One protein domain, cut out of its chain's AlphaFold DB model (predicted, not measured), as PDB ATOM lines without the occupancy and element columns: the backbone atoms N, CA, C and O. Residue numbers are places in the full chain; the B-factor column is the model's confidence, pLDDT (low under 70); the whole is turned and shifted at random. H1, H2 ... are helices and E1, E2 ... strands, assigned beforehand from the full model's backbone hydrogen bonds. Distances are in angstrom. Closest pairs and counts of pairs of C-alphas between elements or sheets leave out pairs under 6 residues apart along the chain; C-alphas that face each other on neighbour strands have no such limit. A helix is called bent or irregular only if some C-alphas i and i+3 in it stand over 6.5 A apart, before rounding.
ATOM      1  N   THR A 119     146.621 163.391 111.576       93.94
ATOM      2  CA  THR A 119     146.443 161.948 111.547       93.94
ATOM      3  C   THR A 119     145.324 161.576 112.508       93.94
ATOM      4  O   THR A 119     145.153 162.208 113.551       93.94
ATOM      5  N   THR A 120     144.556 160.550 112.174       96.19
ATOM      6  CA  THR A 120     143.400 160.152 112.974       96.19
ATOM      7  C   THR A 120     143.796 159.076 113.981       96.19
ATOM      8  O   THR A 120     144.449 158.086 113.640       96.19
ATOM      9  N   CYS A 121     143.398 159.248 115.238       96.88
ATOM     10  CA  CYS A 121     143.605 158.246 116.276       96.88
ATOM     11  C   CYS A 121     142.736 157.009 116.017       96.88
ATOM     12  O   CYS A 121     141.510 157.101 115.989       96.88
ATOM     13  N   ARG A 122     143.353 155.826 115.917       96.19
ATOM     14  CA  ARG A 122     142.636 154.568 115.649       96.19
ATOM     15  C   ARG A 122     141.678 154.157 116.773       96.19
ATOM     16  O   ARG A 122     140.676 153.508 116.502       96.19
ATOM     17  N   LYS A 123     141.976 154.522 118.025       93.19
ATOM     18  CA  LYS A 123     141.156 154.139 119.186       93.19
ATOM     19  C   LYS A 123     139.886 154.980 119.342       93.19
ATOM     20  O   LYS A 123     138.871 154.444 119.767       93.19
ATOM     21  N   CYS A 124     139.938 156.284 119.052       94.31
ATOM     22  CA  CYS A 124     138.820 157.203 119.323       94.31
ATOM     23  C   CYS A 124     138.374 158.065 118.133       94.31
ATOM     24  O   CYS A 124     137.451 158.860 118.286       94.31
ATOM     25  N   GLY A 125     139.017 157.947 116.969       93.75
ATOM     26  CA  GLY A 125     138.614 158.623 115.732       93.75
ATOM     27  C   GLY A 125     138.896 160.128 115.667       93.75
ATOM     28  O   GLY A 125     138.475 160.771 114.715       93.75
ATOM     29  N   LYS A 126     139.583 160.715 116.657       94.81
ATOM     30  CA  LYS A 126     139.909 162.153 116.663       94.81
ATOM     31  C   LYS A 126     141.110 162.466 115.775       94.81
ATOM     32  O   LYS A 126     142.077 161.704 115.774       94.81
ATOM     33  N   ASP A 127     141.082 163.623 115.121       95.44
ATOM     34  CA  ASP A 127     142.228 164.160 114.389       95.44
ATOM     35  C   ASP A 127     143.254 164.786 115.339       95.44
ATOM     36  O   ASP A 127     142.923 165.542 116.253       95.44
ATOM     37  N   VAL A 128     144.517 164.438 115.121       94.94
ATOM     38  CA  VAL A 128     145.670 164.790 115.954       94.94
ATOM     39  C   VAL A 128     146.807 165.242 115.043       94.94
ATOM     40  O   VAL A 128     146.923 164.753 113.925       94.94
ATOM     41  N   GLY A 129     147.665 166.158 115.493       92.69
ATOM     42  CA  GLY A 129     148.857 166.546 114.729       92.69
ATOM     43  C   GLY A 129     149.745 165.342 114.380       92.69
ATOM     44  O   GLY A 129     149.826 164.367 115.131       92.69
ATOM     45  N   VAL A 130     150.409 165.386 113.221       91.19
ATOM     46  CA  VAL A 130     151.313 164.301 112.783       91.19
ATOM     47  C   VAL A 130     152.574 164.169 113.635       91.19
ATOM     48  O   VAL A 130     153.202 163.103 113.631       91.19
ATOM     49  N   ASP A 131     152.961 165.219 114.353       92.00
ATOM     50  CA  ASP A 131     154.151 165.224 115.187       92.00
ATOM     51  C   ASP A 131     153.996 164.309 116.411       92.00
ATOM     52  O   ASP A 131     152.904 164.045 116.922       92.00
ATOM     53  N   TYR A 132     155.126 163.776 116.877       93.75
ATOM     54  CA  TYR A 132     155.141 162.845 118.002       93.75
ATOM     55  C   TYR A 132     154.612 163.481 119.298       93.75
ATOM     56  O   TYR A 132     153.950 162.795 120.075       93.75
ATOM     57  N   ILE A 133     154.845 164.782 119.513       94.12
ATOM     58  CA  ILE A 133     154.384 165.481 120.718       94.12
ATOM     59  C   ILE A 133     152.857 165.528 120.754       94.12
ATOM     60  O   ILE A 133     152.274 165.109 121.748       94.12
ATOM     61  N   ALA A 134     152.200 165.919 119.661       94.50
ATOM     62  CA  ALA A 134     150.745 165.921 119.558       94.50
ATOM     63  C   ALA A 134     150.147 164.527 119.803       94.50
ATOM     64  O   ALA A 134     149.193 164.385 120.571       94.50
ATOM     65  N   LYS A 135     150.740 163.479 119.214       94.44
ATOM     66  CA  LYS A 135     150.324 162.080 119.426       94.44
ATOM     67  C   LYS A 135     150.478 161.638 120.880       94.44
ATOM     68  O   LYS A 135     149.569 161.017 121.431       94.44
ATOM     69  N   LYS A 136     151.613 161.963 121.505       93.81
ATOM     70  CA  LYS A 136     151.901 161.657 122.911       93.81
ATOM     71  C   LYS A 136     150.923 162.372 123.842       93.81
ATOM     72  O   LYS A 136     150.328 161.731 124.702       93.81
ATOM     73  N   THR A 137     150.716 163.671 123.641       93.81
ATOM     74  CA  THR A 137     149.763 164.476 124.412       93.81
ATOM     75  C   THR A 137     148.343 163.947 124.255       93.81
ATOM     76  O   THR A 137     147.639 163.800 125.248       93.81
ATOM     77  N   HIS A 138     147.934 163.582 123.038       94.94
ATOM     78  CA  HIS A 138     146.635 162.960 122.804       94.94
ATOM     79  C   HIS A 138     146.481 161.637 123.566       94.94
ATOM     80  O   HIS A 138     145.448 161.414 124.195       94.94
ATOM     81  N   ALA A 139     147.493 160.761 123.512       93.19
ATOM     82  CA  ALA A 139     147.476 159.495 124.239       93.19
ATOM     83  C   ALA A 139     147.271 159.733 125.741       93.19
ATOM     84  O   ALA A 139     146.326 159.188 126.303       93.19
ATOM     85  N   LEU A 140     148.092 160.601 126.340       91.44
ATOM     86  CA  LEU A 140     148.020 160.971 127.757       91.44
ATOM     87  C   LEU A 140     146.651 161.546 128.147       91.44
ATOM     88  O   LEU A 140     146.068 161.103 129.124       91.44
ATOM     89  N   GLN A 141     146.101 162.473 127.362       91.31
ATOM     90  CA  GLN A 141     144.856 163.167 127.717       91.31
ATOM     91  C   GLN A 141     143.585 162.329 127.542       91.31
ATOM     92  O   GLN A 141     142.601 162.563 128.237       91.31
ATOM     93  N   PHE A 142     143.553 161.421 126.560       91.00
ATOM     94  CA  PHE A 142     142.310 160.745 126.165       91.00
ATOM     95  C   PHE A 142     142.288 159.245 126.442       91.00
ATOM     96  O   PHE A 142     141.210 158.657 126.397       91.00
ATOM     97  N   HIS A 143     143.442 158.623 126.694       90.38
ATOM     98  CA  HIS A 143     143.551 157.168 126.854       90.38
ATOM     99  C   HIS A 143     144.179 156.740 128.182       90.38
ATOM    100  O   HIS A 143     144.309 155.540 128.412       90.38
ATOM    101  N   PHE A 144     144.529 157.688 129.052       86.50
ATOM    102  CA  PHE A 144     144.914 157.434 130.439       86.50
ATOM    103  C   PHE A 144     143.912 158.115 131.372       86.50
ATOM    104  O   PHE A 144     143.438 159.214 131.092       86.50
ATOM    105  N   THR A 145     143.532 157.424 132.446       72.00
ATOM    106  CA  THR A 145     142.464 157.865 133.356       72.00
ATOM    107  C   THR A 145     142.978 158.452 134.672       72.00
ATOM    108  O   THR A 145     142.167 158.980 135.425       72.00
ATOM    109  N   GLN A 146     144.285 158.379 134.961       63.22
ATOM    110  CA  GLN A 146     144.913 158.938 136.167       63.22
ATOM    111  C   GLN A 146     146.366 159.341 135.869       63.22
ATOM    112  O   GLN A 146     147.102 158.547 135.290       63.22
ATOM    113  N   ASP A 147     146.771 160.554 136.262       60.22
ATOM    114  CA  ASP A 147     148.117 161.107 136.013       60.22
ATOM    115  C   ASP A 147     149.217 160.481 136.901       60.22
ATOM    116  O   ASP A 147     150.404 160.619 136.599       60.22
ATOM    117  N   ASP A 148     148.837 159.748 137.955       57.22
ATOM    118  CA  ASP A 148     149.751 159.236 138.990       57.22
ATOM    119  C   ASP A 148     150.051 157.730 138.897       57.22
ATOM    120  O   ASP A 148     150.685 157.166 139.791       57.22
ATOM    121  N   ASP A 149     149.622 157.049 137.833       66.19
ATOM    122  CA  ASP A 149     149.893 155.619 137.684       66.19
ATOM    123  C   ASP A 149     151.390 155.388 137.335       66.19
ATOM    124  O   ASP A 149     151.873 155.824 136.277       66.19
ATOM    125  N   PRO A 150     152.178 154.732 138.217       65.88
ATOM    126  CA  PRO A 150     153.607 154.513 138.004       65.88
ATOM    127  C   PRO A 150     153.912 153.712 136.731       65.88
ATOM    128  O   PRO A 150     155.051 153.793 136.250       65.88
ATOM    129  N   GLU A 151     152.919 153.008 136.178       78.44
ATOM    130  CA  GLU A 151     152.996 152.214 134.951       78.44
ATOM    131  C   GLU A 151     152.806 153.047 133.670       78.44
ATOM    132  O   GLU A 151     153.115 152.562 132.578       78.44
ATOM    133  N   ILE A 152     152.394 154.326 133.752       83.00
ATOM    134  CA  ILE A 152     152.191 155.186 132.563       83.00
ATOM    135  C   ILE A 152     153.443 155.231 131.688       83.00
ATOM    136  O   ILE A 152     153.343 155.180 130.466       83.00
ATOM    137  N   ALA A 153     154.633 155.296 132.289       80.19
ATOM    138  CA  ALA A 153     155.887 155.346 131.538       80.19
ATOM    139  C   ALA A 153     156.108 154.097 130.660       80.19
ATOM    140  O   ALA A 153     156.698 154.203 129.584       80.19
ATOM    141  N   GLU A 154     155.615 152.936 131.096       83.12
ATOM    142  CA  GLU A 154     155.740 151.659 130.387       83.12
ATOM    143  C   GLU A 154     154.587 151.441 129.399       83.12
ATOM    144  O   GLU A 154     154.795 150.947 128.287       83.12
ATOM    145  N   LEU A 155     153.377 151.869 129.763       87.88
ATOM    146  CA  LEU A 155     152.173 151.705 128.949       87.88
ATOM    147  C   LEU A 155     152.046 152.760 127.843       87.88
ATOM    148  O   LEU A 155     151.446 152.490 126.799       87.88
ATOM    149  N   LEU A 156     152.612 153.956 128.023       90.56
ATOM    150  CA  LEU A 156     152.488 155.062 127.071       90.56
ATOM    151  C   LEU A 156     152.990 154.701 125.667       90.56
ATOM    152  O   LEU A 156     152.225 154.906 124.720       90.56
ATOM    153  N   PRO A 157     154.186 154.107 125.482       92.31
ATOM    154  CA  PRO A 157     154.627 153.680 124.158       92.31
ATOM    155  C   PRO A 157     153.670 152.698 123.475       92.31
ATOM    156  O   PRO A 157     153.386 152.835 122.281       92.31
ATOM    157  N   ALA A 158     153.133 151.731 124.225       92.12
ATOM    158  CA  ALA A 158     152.179 150.756 123.704       92.12
ATOM    159  C   ALA A 158     150.858 151.428 123.296       92.12
ATOM    160  O   ALA A 158     150.329 151.162 122.214       92.12
ATOM    161  N   THR A 159     150.361 152.360 124.109       92.62
ATOM    162  CA  THR A 159     149.147 153.127 123.814       92.62
ATOM    163  C   THR A 159     149.323 154.032 122.597       92.62
ATOM    164  O   THR A 159     148.450 154.040 121.727       92.62
ATOM    165  N   VAL A 160     150.449 154.746 122.477       94.25
ATOM    166  CA  VAL A 160     150.755 155.582 121.303       94.25
ATOM    167  C   VAL A 160     150.833 154.721 120.041       94.25
ATOM    168  O   VAL A 160     150.240 155.081 119.024       94.25
ATOM    169  N   LYS A 161     151.484 153.553 120.104       95.06
ATOM    170  CA  LYS A 161     151.553 152.605 118.982       95.06
ATOM    171  C   LYS A 161     150.179 152.073 118.574       95.06
ATOM    172  O   LYS A 161     149.890 151.992 117.384       95.06
ATOM    173  N   ALA A 162     149.313 151.761 119.537       93.81
ATOM    174  CA  ALA A 162     147.949 151.312 119.261       93.81
ATOM    175  C   ALA A 162     147.077 152.421 118.638       93.81
ATOM    176  O   ALA A 162     146.259 152.142 117.759       93.81
ATOM    177  N   CYS A 163     147.261 153.678 119.058       95.06
ATOM    178  CA  CYS A 163     146.551 154.829 118.495       95.06
ATOM    179  C   CYS A 163     147.051 155.200 117.090       95.06
ATOM    180  O   CYS A 163     146.242 155.569 116.241       95.06
ATOM    181  N   PHE A 164     148.362 155.094 116.847       95.44
ATOM    182  CA  PHE A 164     149.036 155.566 115.633       95.44
ATOM    183  C   PHE A 164     150.042 154.520 115.097       95.44
ATOM    184  O   PHE A 164     151.260 154.736 115.152       95.44
TER     185      PHE A 164
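Overview. This is residues 119 to 164 of the 378 residues of a protein of Brugia malayi (UniProt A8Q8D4). Two short helices, H1 and H2, pack crosswise, with a small folded-back stretch, residues 119 to 129, at one end of the long axis and a loop, residues 145 to 151, sticking out at the other. The printed part has 46 residues, in the order E1, H1, H2, and is mostly helix. It is compact, with a radius of gyration of the C-alphas of 10.0 A, yet elongated, spanning 28 by 16 by 15 A.

Arrangement. Residues 119 to 120 pair antiparallel with residues 127 to 128 of E1, residues 127 to 129, which pairs with no named strand. The closest C-alphas of E1 and H1, residues 132 to 143, are those of Val 128 and Ala 134, 6.3 A apart. H1 and H2, residues 152 to 163, touch, about perpendicular at 79 degrees; their closest C-alphas, of Ala 139 and Val 160, are 5.9 A apart. E1 and H2 are apart. Every O i to N i+4 pair is within hydrogen-bond range in H1, and 6 of 8 in H2.

Along the chain. E1 begins at C-alpha 127 (142.228, 164.160, 114.389). H1 is 15.6 A long. H2, 15.2 A, ends at C-alpha 163 (146.551, 154.829, 118.495); it is only just irregular, with C-alphas 154 and 157 6.6 A apart.

Size, cuts and confidence. The C-alphas farthest apart, of Thr 119 and Pro 150, are 28.4 A apart. The printed part has no cut. The link from E1 to H1 is tight, that from H1 to H2 short. Residues 146 to 150 have pLDDT under 70.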